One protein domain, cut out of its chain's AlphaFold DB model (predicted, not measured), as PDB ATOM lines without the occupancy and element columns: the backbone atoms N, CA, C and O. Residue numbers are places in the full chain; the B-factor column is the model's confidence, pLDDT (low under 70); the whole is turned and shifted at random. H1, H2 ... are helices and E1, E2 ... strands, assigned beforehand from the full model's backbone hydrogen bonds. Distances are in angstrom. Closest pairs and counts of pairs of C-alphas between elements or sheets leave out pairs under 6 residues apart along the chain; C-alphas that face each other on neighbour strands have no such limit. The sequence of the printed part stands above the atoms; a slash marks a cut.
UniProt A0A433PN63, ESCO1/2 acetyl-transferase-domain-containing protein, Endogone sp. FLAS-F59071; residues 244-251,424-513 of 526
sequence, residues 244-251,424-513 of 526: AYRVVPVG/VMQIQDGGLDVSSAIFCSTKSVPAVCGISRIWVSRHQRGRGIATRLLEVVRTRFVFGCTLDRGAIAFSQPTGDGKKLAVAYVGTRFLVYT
ATOM      1  N   ALA A 244     189.574 128.762 126.552       93.19
ATOM      2  CA  ALA A 244     190.774 127.949 126.692       93.19
ATOM      3  C   ALA A 244     191.198 127.891 128.167       93.19
ATOM      4  O   ALA A 244     190.740 128.679 128.993       93.19
ATOM      5  N   TYR A 245     192.100 126.982 128.507       91.81
ATOM      6  CA  TYR A 245     192.590 126.757 129.862       91.81
ATOM      7  C   TYR A 245     194.021 127.268 130.001       91.81
ATOM      8  O   TYR A 245     194.812 127.202 129.061       91.81
ATOM      9  N   ARG A 246     194.375 127.797 131.174       91.25
ATOM     10  CA  ARG A 246     195.731 128.301 131.425       91.25
ATOM     11  C   ARG A 246     196.650 127.166 131.858       91.25
ATOM     12  O   ARG A 246     196.338 126.480 132.828       91.25
ATOM     13  N   VAL A 247     197.798 127.030 131.195       90.38
ATOM     14  CA  VAL A 247     198.856 126.113 131.630       90.38
ATOM     15  C   VAL A 247     199.463 126.615 132.940       90.38
ATOM     16  O   VAL A 247     199.788 127.800 133.086       90.38
ATOM     17  N   VAL A 248     199.600 125.698 133.892       87.12
ATOM     18  CA  VAL A 248     200.301 125.902 135.158       87.12
ATOM     19  C   VAL A 248     201.723 125.364 134.974       87.12
ATOM     20  O   VAL A 248     201.874 124.186 134.642       87.12
ATOM     21  N   PRO A 249     202.778 126.183 135.139       77.62
ATOM     22  CA  PRO A 249     204.133 125.656 135.166       77.62
ATOM     23  C   PRO A 249     204.288 124.781 136.413       77.62
ATOM     24  O   PRO A 249     204.037 125.240 137.526       77.62
ATOM     25  N   VAL A 250     204.705 123.529 136.226       68.12
ATOM     26  CA  VAL A 250     205.190 122.703 137.336       68.12
ATOM     27  C   VAL A 250     206.506 123.322 137.788       68.12
ATOM     28  O   VAL A 250     207.432 123.434 136.984       68.12
ATOM     29  N   GLY A 251     206.569 123.770 139.039       57.31
ATOM     30  CA  GLY A 251     207.836 124.151 139.646       57.31
ATOM     31  C   GLY A 251     208.692 122.906 139.848       57.31
ATOM     32  O   GLY A 251     208.215 121.913 140.399       57.31
ATOM     33  N   VAL A 424     193.796 121.365 139.408       59.44
ATOM     34  CA  VAL A 424     194.617 121.089 138.230       59.44
ATOM     35  C   VAL A 424     194.035 119.900 137.473       59.44
ATOM     36  O   VAL A 424     193.754 118.860 138.065       59.44
ATOM     37  N   MET A 425     193.893 120.035 136.156       63.50
ATOM     38  CA  MET A 425     193.591 118.927 135.253       63.50
ATOM     39  C   MET A 425     194.808 118.607 134.381       63.50
ATOM     40  O   MET A 425     195.508 119.508 133.917       63.50
ATOM     41  N   GLN A 426     195.058 117.320 134.157       57.84
ATOM     42  CA  GLN A 426     196.142 116.841 133.304       57.84
ATOM     43  C   GLN A 426     195.620 116.631 131.879       57.84
ATOM     44  O   GLN A 426     194.679 115.865 131.671       57.84
ATOM     45  N   ILE A 427     196.255 117.271 130.899       63.44
ATOM     46  CA  ILE A 427     196.083 116.928 129.484       63.44
ATOM     47  C   ILE A 427     197.154 115.887 129.141       63.44
ATOM     48  O   ILE A 427     198.323 116.046 129.495       63.44
ATOM     49  N   GLN A 428     196.749 114.789 128.500       52.19
ATOM     50  CA  GLN A 428     197.674 113.736 128.083       52.19
ATOM     51  C   GLN A 428     198.352 114.138 126.772       52.19
ATOM     52  O   GLN A 428     197.700 114.211 125.730       52.19
ATOM     53  N   ASP A 429     199.660 114.374 126.824       47.03
ATOM     54  CA  ASP A 429     200.485 114.485 125.626       47.03
ATOM     55  C   ASP A 429     200.642 113.097 124.983       47.03
ATOM     56  O   ASP A 429     200.838 112.100 125.678       47.03
ATOM     57  N   GLY A 430     200.598 113.015 123.650       44.66
ATOM     58  CA  GLY A 430     200.712 111.757 122.892       44.66
ATOM     59  C   GLY A 430     202.118 111.134 122.860       44.66
ATOM     60  O   GLY A 430     202.510 110.576 121.837       44.66
ATOM     61  N   GLY A 431     202.903 111.272 123.932       42.12
ATOM     62  CA  GLY A 431     204.294 110.826 124.033       42.12
ATOM     63  C   GLY A 431     204.553 109.970 125.275       42.12
ATOM     64  O   GLY A 431     203.923 110.141 126.311       42.12
ATOM     65  N   LEU A 432     205.518 109.052 125.179       41.69
ATOM     66  CA  LEU A 432     205.847 108.065 126.224       41.69
ATOM     67  C   LEU A 432     206.640 108.626 127.429       41.69
ATOM     68  O   LEU A 432     207.147 107.848 128.234       41.69
ATOM     69  N   ASP A 433     206.764 109.950 127.561       44.50
ATOM     70  CA  ASP A 433     207.486 110.603 128.657       44.50
ATOM     71  C   ASP A 433     206.524 111.237 129.672       44.50
ATOM     72  O   ASP A 433     205.854 112.230 129.393       44.50
ATOM     73  N   VAL A 434     206.515 110.684 130.887       50.00
ATOM     74  CA  VAL A 434     205.689 111.159 132.007       50.00
ATOM     75  C   VAL A 434     206.146 112.539 132.513       50.00
ATOM     76  O   VAL A 434     205.337 113.278 133.069       50.00
ATOM     77  N   SER A 435     207.408 112.922 132.278       51.62
ATOM     78  CA  SER A 435     207.968 114.225 132.676       51.62
ATOM     79  C   SER A 435     207.424 115.397 131.842       51.62
ATOM     80  O   SER A 435     207.428 116.550 132.273       51.62
ATOM     81  N   SER A 436     206.907 115.121 130.640       60.28
ATOM     82  CA  SER A 436     206.466 116.156 129.700       60.28
ATOM     83  C   SER A 436     205.054 116.702 129.950       60.28
ATOM     84  O   SER A 436     204.734 117.750 129.382       60.28
ATOM     85  N   ALA A 437     204.246 116.057 130.799       66.81
ATOM     86  CA  ALA A 437     202.804 116.298 130.932       66.81
ATOM     87  C   ALA A 437     202.402 117.782 131.096       66.81
ATOM     88  O   ALA A 437     203.042 118.561 131.814       66.81
ATOM     89  N   ILE A 438     201.305 118.179 130.443       76.94
ATOM     90  CA  ILE A 438     200.756 119.538 130.530       76.94
ATOM     91  C   ILE A 438     199.622 119.604 131.557       76.94
ATOM     92  O   ILE A 438     198.534 119.050 131.386       76.94
ATOM     93  N   PHE A 439     199.889 120.349 132.626       83.56
ATOM     94  CA  PHE A 439     198.951 120.644 133.698       83.56
ATOM     95  C   PHE A 439     198.244 121.979 133.434       83.56
ATOM     96  O   PHE A 439     198.884 123.010 133.215       83.56
ATOM     97  N   CYS A 440     196.915 121.963 133.454       84.81
ATOM     98  CA  CYS A 440     196.061 123.111 133.171       84.81
ATOM     99  C   CYS A 440     195.173 123.444 134.372       84.81
ATOM    100  O   CYS A 440     194.706 122.556 135.083       84.81
ATOM    101  N   SER A 441     194.882 124.729 134.567       85.31
ATOM    102  CA  SER A 441     193.838 125.161 135.498       85.31
ATOM    103  C   SER A 441     192.472 124.677 135.011       85.31
ATOM    104  O   SER A 441     192.137 124.833 133.838       85.31
ATOM    105  N   THR A 442     191.658 124.143 135.921       82.81
ATOM    106  CA  THR A 442     190.249 123.779 135.666       82.81
ATOM    107  C   THR A 442     189.356 124.975 135.319       82.81
ATOM    108  O   THR A 442     188.275 124.794 134.758       82.81
ATOM    109  N   LYS A 443     189.788 126.208 135.617       87.00
ATOM    110  CA  LYS A 443     189.076 127.438 135.247       87.00
ATOM    111  C   LYS A 443     189.329 127.769 133.773       87.00
ATOM    112  O   LYS A 443     190.450 128.114 133.393       87.00
ATOM    113  N   SER A 444     188.280 127.709 132.955       89.12
ATOM    114  CA  SER A 444     188.331 128.211 131.580       89.12
ATOM    115  C   SER A 444     188.393 129.744 131.549       89.12
ATOM    116  O   SER A 444     187.877 130.445 132.422       89.12
ATOM    117  N   VAL A 445     189.070 130.267 130.533       90.19
ATOM    118  CA  VAL A 445     189.343 131.686 130.289       90.19
ATOM    119  C   VAL A 445     188.850 132.012 128.875       90.19
ATOM    120  O   VAL A 445     189.112 131.218 127.969       90.19
ATOM    121  N   PRO A 446     188.155 133.139 128.637       89.19
ATOM    122  CA  PRO A 446     187.733 133.509 127.290       89.19
ATOM    123  C   PRO A 446     188.947 133.727 126.376       89.19
ATOM    124  O   PRO A 446     189.880 134.453 126.723       89.19
ATOM    125  N   ALA A 447     188.916 133.108 125.198       89.19
ATOM    126  CA  ALA A 447     189.961 133.186 124.180       89.19
ATOM    127  C   ALA A 447     189.313 133.322 122.795       89.19
ATOM    128  O   ALA A 447     188.167 132.925 122.615       89.19
ATOM    129  N   VAL A 448     190.023 133.909 121.824       89.00
ATOM    130  CA  VAL A 448     189.435 134.279 120.513       89.00
ATOM    131  C   VAL A 448     189.990 133.442 119.360       89.00
ATOM    132  O   VAL A 448     189.297 133.207 118.370       89.00
ATOM    133  N   CYS A 449     191.244 133.000 119.468       92.81
ATOM    134  CA  CYS A 449     191.961 132.307 118.404       92.81
ATOM    135  C   CYS A 449     192.647 131.054 118.954       92.81
ATOM    136  O   CYS A 449     193.480 131.146 119.859       92.81
ATOM    137  N   GLY A 450     192.281 129.898 118.403       93.62
ATOM    138  CA  GLY A 450     192.924 128.620 118.669       93.62
ATOM    139  C   GLY A 450     193.855 128.247 117.523       93.62
ATOM    140  O   GLY A 450     193.454 128.265 116.363       93.62
ATOM    141  N   ILE A 451     195.104 127.921 117.832       94.19
ATOM    142  CA  ILE A 451     196.047 127.316 116.896       94.19
ATOM    143  C   ILE A 451     195.840 125.804 116.957       94.19
ATOM    144  O   ILE A 451     196.382 125.152 117.850       94.19
ATOM    145  N   SER A 452     195.072 125.262 116.008       90.31
ATOM    146  CA  SER A 452     194.868 123.812 115.887       90.31
ATOM    147  C   SER A 452     196.144 123.130 115.392       90.31
ATOM    148  O   SER A 452     196.482 122.029 115.812       90.31
ATOM    149  N   ARG A 453     196.873 123.770 114.464       90.12
ATOM    150  CA  ARG A 453     198.086 123.193 113.853       90.12
ATOM    151  C   ARG A 453     199.111 124.275 113.608       90.12
ATOM    152  O   ARG A 453     198.784 125.315 113.046       90.12
ATOM    153  N   ILE A 454     200.361 124.009 113.968       92.94
ATOM    154  CA  ILE A 454     201.505 124.827 113.574       92.94
ATOM    155  C   ILE A 454     202.672 123.922 113.191       92.94
ATOM    156  O   ILE A 454     203.084 123.047 113.949       92.94
ATOM    157  N   TRP A 455     203.190 124.122 111.983       92.12
ATOM    158  CA  TRP A 455     204.248 123.312 111.399       92.12
ATOM    159  C   TRP A 455     205.247 124.200 110.660       92.12
ATOM    160  O   TRP A 455     204.875 125.152 109.973       92.12
ATOM    161  N   VAL A 456     206.528 123.863 110.784       91.56
ATOM    162  CA  VAL A 456     207.632 124.443 110.012       91.56
ATOM    163  C   VAL A 456     208.562 123.305 109.603       91.56
ATOM    164  O   VAL A 456     208.932 122.474 110.445       91.56
ATOM    165  N   SER A 457     208.942 123.290 108.321       87.38
ATOM    166  CA  SER A 457     209.898 122.344 107.738       87.38
ATOM    167  C   SER A 457     211.161 122.274 108.593       87.38
ATOM    168  O   SER A 457     211.718 123.307 108.973       87.38
ATOM    169  N   ARG A 458     211.611 121.052 108.905       82.94
ATOM    170  CA  ARG A 458     212.677 120.772 109.886       82.94
ATOM    171  C   ARG A 458     213.944 121.592 109.604       82.94
ATOM    172  O   ARG A 458     214.434 122.275 110.497       82.94
ATOM    173  N   HIS A 459     214.351 121.654 108.335       82.44
ATOM    174  CA  HIS A 459     215.487 122.425 107.807       82.44
ATOM    175  C   HIS A 459     215.406 123.955 107.994       82.44
ATOM    176  O   HIS A 459     216.405 124.653 107.830       82.44
ATOM    177  N   GLN A 460     214.223 124.497 108.294       84.19
ATOM    178  CA  GLN A 460     213.956 125.938 108.403       84.19
ATOM    179  C   GLN A 460     213.460 126.348 109.803       84.19
ATOM    180  O   GLN A 460     213.122 127.513 110.036       84.19
ATOM    181  N   ARG A 461     213.436 125.411 110.762       89.44
ATOM    182  CA  ARG A 461     213.194 125.703 112.185       89.44
ATOM    183  C   ARG A 461     214.320 126.579 112.756       89.44
ATOM    184  O   ARG A 461     215.384 126.722 112.163       89.44
ATOM    185  N   GLY A 462     214.056 127.251 113.877       86.75
ATOM    186  CA  GLY A 462     214.978 128.228 114.483       86.75
ATOM    187  C   GLY A 462     215.061 129.588 113.764       86.75
ATOM    188  O   GLY A 462     215.391 130.584 114.392       86.75
ATOM    189  N   ARG A 463     214.669 129.681 112.485       89.19
ATOM    190  CA  ARG A 463     214.749 130.904 111.654       89.19
ATOM    191  C   ARG A 463     213.575 131.885 111.835       89.19
ATOM    192  O   ARG A 463     213.205 132.592 110.906       89.19
ATOM    193  N   GLY A 464     212.909 131.880 112.992       90.81
ATOM    194  CA  GLY A 464     211.791 132.791 113.306       90.81
ATOM    195  C   GLY A 464     210.477 132.602 112.520       90.81
ATOM    196  O   GLY A 464     209.495 133.269 112.838       90.81
ATOM    197  N   ILE A 465     210.405 131.684 111.545       92.56
ATOM    198  CA  ILE A 465     209.223 131.479 110.675       92.56
ATOM    199  C   ILE A 465     207.935 131.247 111.485       92.56
ATOM    200  O   ILE A 465     206.916 131.876 111.206       92.56
ATOM    201  N   ALA A 466     207.980 130.395 112.515       94.50
ATOM    202  CA  ALA A 466     206.820 130.109 113.367       94.50
ATOM    203  C   ALA A 466     206.332 131.358 114.128       94.50
ATOM    204  O   ALA A 466     205.141 131.661 114.124       94.50
ATOM    205  N   THR A 467     207.258 132.126 114.708       94.56
ATOM    206  CA  THR A 467     206.992 133.413 115.371       94.56
ATOM    207  C   THR A 467     206.306 134.400 114.428       94.56
ATOM    208  O   THR A 467     205.346 135.062 114.813       94.56
ATOM    209  N   ARG A 468     206.767 134.478 113.173       94.44
ATOM    210  CA  ARG A 468     206.216 135.396 112.169       94.44
ATOM    211  C   ARG A 468     204.842 134.955 111.658       94.44
ATOM    212  O   ARG A 468     203.968 135.799 111.485       94.44
ATOM    213  N   LEU A 469     204.616 133.648 111.502       95.12
ATOM    214  CA  LEU A 469     203.285 133.092 111.237       95.12
ATOM    215  C   LEU A 469     202.293 133.438 112.364       95.12
ATOM    216  O   LEU A 469     201.190 133.892 112.069       95.12
ATOM    217  N   LEU A 470     202.685 133.310 113.638       95.19
ATOM    218  CA  LEU A 470     201.832 133.690 114.776       95.19
ATOM    219  C   LEU A 470     201.560 135.206 114.835       95.19
ATOM    220  O   LEU A 470     200.431 135.611 115.110       95.19
ATOM    221  N   GLU A 471     202.536 136.057 114.506       94.62
ATOM    222  CA  GLU A 471     202.335 137.515 114.453       94.62
ATOM    223  C   GLU A 471     201.369 137.931 113.322       94.62
ATOM    224  O   GLU A 471     200.526 138.818 113.498       94.62
ATOM    225  N   VAL A 472     201.422 137.237 112.180       94.06
ATOM    226  CA  VAL A 472     200.446 137.402 111.093       94.06
ATOM    227  C   VAL A 472     199.054 136.913 111.508       94.06
ATOM    228  O   VAL A 472     198.074 137.612 111.247       94.06
ATOM    229  N   VAL A 473     198.938 135.781 112.214       94.38
ATOM    230  CA  VAL A 473     197.656 135.339 112.797       94.38
ATOM    231  C   VAL A 473     197.098 136.429 113.719       94.38
ATOM    232  O   VAL A 473     195.970 136.878 113.511       94.38
ATOM    233  N   ARG A 474     197.883 136.947 114.672       94.50
ATOM    234  CA  ARG A 474     197.431 137.991 115.615       94.50
ATOM    235  C   ARG A 474     196.870 139.236 114.940       94.50
ATOM    236  O   ARG A 474     195.888 139.788 115.425       94.50
ATOM    237  N   THR A 475     197.491 139.689 113.854       92.75
ATOM    238  CA  THR A 475     197.149 140.949 113.172       92.75
ATOM    239  C   THR A 475     196.043 140.811 112.117       92.75
ATOM    240  O   THR A 475     195.568 141.822 111.596       92.75
ATOM    241  N   ARG A 476     195.653 139.579 111.745       90.06
ATOM    242  CA  ARG A 476     194.793 139.312 110.569       90.06
ATOM    243  C   ARG A 476     193.696 138.271 110.796       90.06
ATOM    244  O   ARG A 476     192.780 138.158 109.976       90.06
ATOM    245  N   PHE A 477     193.746 137.521 111.897       89.06
ATOM    246  CA  PHE A 477     192.699 136.570 112.260       89.06
ATOM    247  C   PHE A 477     191.363 137.278 112.534       89.06
ATOM    248  O   PHE A 477     190.332 136.856 112.007       89.06
ATOM    249  N   VAL A 478     191.385 138.412 113.243       87.69
ATOM    250  CA  VAL A 478     190.244 139.334 113.362       87.69
ATOM    251  C   VAL A 478     190.505 140.557 112.482       87.69
ATOM    252  O   VAL A 478     191.575 141.158 112.543       87.69
ATOM    253  N   PHE A 479     189.544 140.940 111.641       83.31
ATOM    254  CA  PHE A 479     189.704 142.115 110.783       83.31
ATOM    255  C   PHE A 479     189.671 143.402 111.620       83.31
ATOM    256  O   PHE A 479     188.726 143.624 112.371       83.31
ATOM    257  N   GLY A 480     190.694 144.249 111.478       83.94
ATOM    258  CA  GLY A 480     190.800 145.534 112.180       83.94
ATOM    259  C   GLY A 480     191.303 145.462 113.628       83.94
ATOM    260  O   GLY A 480     191.567 146.510 114.210       83.94
ATOM    261  N   CYS A 481     191.501 144.267 114.195       86.81
ATOM    262  CA  CYS A 481     191.969 144.082 115.571       86.81
ATOM    263  C   CYS A 481     193.270 143.274 115.601       86.81
ATOM    264  O   CYS A 481     193.343 142.199 115.012       86.81
ATOM    265  N   THR A 482     194.272 143.749 116.345       91.50
ATOM    266  CA  THR A 482     195.451 142.936 116.682       91.50
ATOM    267  C   THR A 482     195.197 142.217 117.999       91.50
ATOM    268  O   THR A 482     194.962 142.864 119.017       91.50
ATOM    269  N   LEU A 483     195.238 140.886 117.985       91.50
ATOM    270  CA  LEU A 483     195.125 140.069 119.192       91.50
ATOM    271  C   LEU A 483     196.367 140.238 120.078       91.50
ATOM    272  O   LEU A 483     197.491 140.355 119.580       91.50
ATOM    273  N   ASP A 484     196.187 140.198 121.395       91.19
ATOM    274  CA  ASP A 484     197.314 140.037 122.316       91.19
ATOM    275  C   ASP A 484     197.880 138.603 122.253       91.19
ATOM    276  O   ASP A 484     197.179 137.662 121.876       91.19
ATOM    277  N   ARG A 485     199.149 138.419 122.633       90.38
ATOM    278  CA  ARG A 485     199.781 137.092 122.705       90.38
ATOM    279  C   ARG A 485     199.101 136.182 123.730       90.38
ATOM    280  O   ARG A 485     198.999 134.986 123.486       90.38
ATOM    281  N   GLY A 486     198.589 136.739 124.830       86.81
ATOM    282  CA  GLY A 486     197.823 136.008 125.839       86.81
ATOM    283  C   GLY A 486     196.391 135.644 125.425       86.81
ATOM    284  O   GLY A 486     195.731 134.924 126.168       86.81
ATOM    285  N   ALA A 487     195.908 136.113 124.265       87.06
ATOM    286  CA  ALA A 487     194.577 135.806 123.724       87.06
ATOM    287  C   ALA A 487     194.572 134.647 122.699       87.06
ATOM    288  O   ALA A 487     193.524 134.333 122.123       87.06
ATOM    289  N   ILE A 488     195.739 134.035 122.467       92.62
ATOM    290  CA  ILE A 488     195.937 132.850 121.625       92.62
ATOM    291  C   ILE A 488     196.003 131.613 122.522       92.62
ATOM    292  O   ILE A 488     196.713 131.622 123.530       92.62
ATOM    293  N   ALA A 489     195.331 130.537 122.120       94.19
ATOM    294  CA  ALA A 489     195.525 129.209 122.693       94.19
ATOM    295  C   ALA A 489     196.054 128.218 121.648       94.19
ATOM    296  O   ALA A 489     195.890 128.432 120.450       94.19
ATOM    297  N   PHE A 490     196.664 127.124 122.096       93.75
ATOM    298  CA  PHE A 490     197.149 126.032 121.242       93.75
ATOM    299  C   PHE A 490     196.363 124.750 121.536       93.75
ATOM    300  O   PHE A 490     196.066 124.493 122.705       93.75
ATOM    301  N   SER A 491     196.031 123.936 120.532       90.75
ATOM    302  CA  SER A 491     195.542 122.579 120.803       90.75
ATOM    303  C   SER A 491     196.722 121.638 121.059       90.75
ATOM    304  O   SER A 491     197.794 121.818 120.482       90.75
ATOM    305  N   GLN A 492     196.532 120.698 122.000       83.94
ATOM    306  CA  GLN A 492     197.421 119.564 122.345       83.94
ATOM    307  C   GLN A 492     198.911 119.745 121.947       83.94
ATOM    308  O   GLN A 492     199.420 119.030 121.077       83.94
ATOM    309  N   PRO A 493     199.626 120.737 122.515       87.88
ATOM    310  CA  PRO A 493     200.892 121.179 121.945       87.88
ATOM    311  C   PRO A 493     202.022 120.189 122.241       87.88
ATOM    312  O   PRO A 493     202.448 120.031 123.381       87.88
ATOM    313  N   THR A 494     202.568 119.593 121.177       88.38
ATOM    314  CA  THR A 494     203.732 118.687 121.219       88.38
ATOM    315  C   THR A 494     204.930 119.294 121.960       88.38
ATOM    316  O   THR A 494     205.016 120.508 122.129       88.38
ATOM    317  N   GLY A 495     205.937 118.491 122.324       86.19
ATOM    318  CA  GLY A 495     207.141 118.991 123.011       86.19
ATOM    319  C   GLY A 495     207.862 120.157 122.304       86.19
ATOM    320  O   GLY A 495     208.434 121.016 122.972       86.19
ATOM    321  N   ASP A 496     207.792 120.252 120.972       88.94
ATOM    322  CA  ASP A 496     208.274 121.426 120.223       88.94
ATOM    323  C   ASP A 496     207.266 122.591 120.231       88.94
ATOM    324  O   ASP A 496     207.669 123.751 120.335       88.94
ATOM    325  N   GLY A 497     205.962 122.298 120.187       90.50
ATOM    326  CA  GLY A 497     204.892 123.280 120.378       90.50
ATOM    327  C   GLY A 497     204.936 123.948 121.759       90.50
ATOM    328  O   GLY A 497     204.825 125.167 121.844       90.50
ATOM    329  N   LYS A 498     205.199 123.183 122.827       89.81
ATOM    330  CA  LYS A 498     205.388 123.660 124.208       89.81
ATOM    331  C   LYS A 498     206.562 124.646 124.295       89.81
ATOM    332  O   LYS A 498     206.395 125.747 124.816       89.81
ATOM    333  N   LYS A 499     207.716 124.313 123.696       91.19
ATOM    334  CA  LYS A 499     208.882 125.223 123.592       91.19
ATOM    335  C   LYS A 499     208.535 126.510 122.834       91.19
ATOM    336  O   LYS A 499     208.877 127.596 123.292       91.19
ATOM    337  N   LEU A 500     207.841 126.401 121.696       93.06
ATOM    338  CA  LEU A 500     207.420 127.552 120.890       93.06
ATOM    339  C   LEU A 500     206.430 128.459 121.643       93.06
ATOM    340  O   LEU A 500     206.598 129.676 121.638       93.06
ATOM    341  N   ALA A 501     205.427 127.881 122.305       92.44
ATOM    342  CA  ALA A 501     204.426 128.618 123.070       92.44
ATOM    343  C   ALA A 501     205.061 129.374 124.248       92.44
ATOM    344  O   ALA A 501     204.807 130.569 124.412       92.44
ATOM    345  N   VAL A 502     205.960 128.724 124.999       91.62
ATOM    346  CA  VAL A 502     206.721 129.365 126.085       91.62
ATOM    347  C   VAL A 502     207.634 130.474 125.554       91.62
ATOM    348  O   VAL A 502     207.664 131.553 126.139       91.62
ATOM    349  N   ALA A 503     208.317 130.273 124.423       92.25
ATOM    350  CA  ALA A 503     209.168 131.301 123.816       92.25
ATOM    351  C   ALA A 503     208.387 132.499 123.233       92.25
ATOM    352  O   ALA A 503     208.938 133.593 123.113       92.25
ATOM    353  N   TYR A 504     207.118 132.311 122.852       92.81
ATOM    354  CA  TYR A 504     206.306 133.351 122.213       92.81
ATOM    355  C   TYR A 504     205.412 134.132 123.191       92.81
ATOM    356  O   TYR A 504     205.346 135.365 123.116       92.81
ATOM    357  N   VAL A 505     204.733 133.417 124.093       91.69
ATOM    358  CA  VAL A 505     203.731 133.941 125.042       91.69
ATOM    359  C   VAL A 505     204.273 134.009 126.477       91.69
ATOM    360  O   VAL A 505     203.829 134.849 127.257       91.69
ATOM    361  N   GLY A 506     205.234 133.153 126.830       88.62
ATOM    362  CA  GLY A 506     205.728 132.970 128.198       88.62
ATOM    363  C   GLY A 506     205.160 131.720 128.884       88.62
ATOM    364  O   GLY A 506     204.382 130.957 128.313       88.62
ATOM    365  N   THR A 507     205.546 131.505 130.143       84.06
ATOM    366  CA  THR A 507     205.285 130.263 130.904       84.06
ATOM    367  C   THR A 507     203.812 129.966 131.203       84.06
ATOM    368  O   THR A 507     203.485 128.829 131.525       84.06
ATOM    369  N   ARG A 508     202.911 130.953 131.092       86.19
ATOM    370  CA  ARG A 508     201.472 130.826 131.415       86.19
ATOM    371  C   ARG A 508     200.567 130.938 130.181       86.19
ATOM    372  O   ARG A 508     199.542 131.627 130.230       86.19
ATOM    373  N   PHE A 509     200.966 130.308 129.076       92.00
ATOM    374  CA  PHE A 509     200.200 130.256 127.824       92.00
ATOM    375  C   PHE A 509     198.857 129.510 127.977       92.00
ATOM    376  O   PHE A 509     198.589 128.881 129.006       92.00
ATOM    377  N   LEU A 510     197.986 129.621 126.968       93.25
ATOM    378  CA  LEU A 510     196.678 128.959 126.953       93.25
ATOM    379  C   LEU A 510     196.695 127.696 126.079       93.25
ATOM    380  O   LEU A 510     197.305 127.675 125.008       93.25
ATOM    381  N   VAL A 511     195.970 126.668 126.514       92.88
ATOM    382  CA  VAL A 511     195.722 125.421 125.778       92.88
ATOM    383  C   VAL A 511     194.223 125.159 125.725       92.88
ATOM    384  O   VAL A 511     193.516 125.406 126.699       92.88
ATOM    385  N   TYR A 512     193.725 124.654 124.603       91.12
ATOM    386  CA  TYR A 512     192.335 124.215 124.473       91.12
ATOM    387  C   TYR A 512     192.264 122.763 124.001       91.12
ATOM    388  O   TYR A 512     193.166 122.254 123.333       91.12
ATOM    389  N   THR A 513     191.187 122.083 124.377       83.12
ATOM    390  CA  THR A 513     190.815 120.795 123.800       83.12
ATOM    391  C   THR A 513     190.142 121.036 122.458       83.12
ATOM    392  O   THR A 513     189.238 121.865 122.364       83.12
TER     393      THR A 513
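Overview. This is residues 244 to 251 and 424 to 513 of the 526 residues of the protein "ESCO1/2 acetyl-transferase-domain-containing protein" of Endogone sp. FLAS-F59071 (UniProt A0A433PN63). One strongly twisted sheet of six strands forms a long wall, with both helices at its E5 and E4 end: H2 lies lengthwise over E5, and H1 packs on the edge strand E4, running across the strands. The hairpin E2 and E3 makes the other end of the wall, and E3 and E4 both bend sharply. The printed part has 98 residues, with six named strands and two named helices in the order E1 E2 E3 E4 H1 E5 H2 E6, class mixed, helices and strands. The sheet runs E2 E3 E1 E6 E5 E4 and is mixed. The whole is compact, with a radius of gyration of the C-alphas of 13.5 A and spans of 38 by 35 by 21 A.

Arrangement. E6, residues 510 to 512, and E5, residues 488 to 491, are parallel at 44 degrees, with N 490 and O 510 3.0 A apart, within hydrogen-bond range. On the other side of E5 is the edge strand E4, residues 449 to 456, parallel to it, with N 451 and O 489 at 2.8 A. E1, residues 244 to 247, is antiparallel to E6, with N 245 and O 511 at 2.8 A. E3, residues 438 to 446, is antiparallel to E1, with N 445 and O 244 at 2.8 A. The edge strand E2, residues 424 to 427, forms a hairpin with E3, with N 425 and O 440 at 2.9 A. H2, residues 495 to 505, is on the sheet at a height of 8.4 A, over E5 and along the strands, at 5 degrees to E5 on the local plane; their closest C-alphas, of Phe 490 and Ala 501, are 7.9 A apart. H1, residues 465 to 476, is on the sheet at a height of 6.8 A, only just over E5, on which 3 of its 12 C-alphas fall. The closest C-alphas of H1 and E4, of Val 456 and Ala 466, are 6.6 A apart. H1 and H2 are close but not clearly touching, the C-alphas of Thr 467 and Tyr 504 being 6.9 A apart, at a steep tilt of 52 degrees, the same way. E4, H1, E5 and E5, H2, E6 are strand-helix-strand units, two parallel neighbour strands with a helix between them in the chain, each with a right-handed crossover. In H1 and H2 every O i to N i+4 pair is within hydrogen-bond range.

Along the chain. E1 begins at C-alpha 244 (190.774, 127.949, 126.692). E3 and E4 are each 19.4 A long; E3 bends by 81 degrees at residue 443 and E4 by 64 degrees at residue 452. H1 is 16.4 A long and begins at C-alpha 465 (209.223, 131.479, 110.675); H2 is 15.5 A long. E6 ends at C-alpha 512 (192.335, 124.215, 124.473).

Size, cuts and confidence. The two C-alphas farthest apart, of Leu 432 and Gly 480, are 42.8 A apart. Residues 252 to 423 are not printed, and C-alphas 251 and 424 are 13.6 A apart across the cut. The link H1 to E5, 11 residues, is long. The mean pLDDT of the printed part is 83.9; residues 250 to 251 and 424 to 437 are under 70.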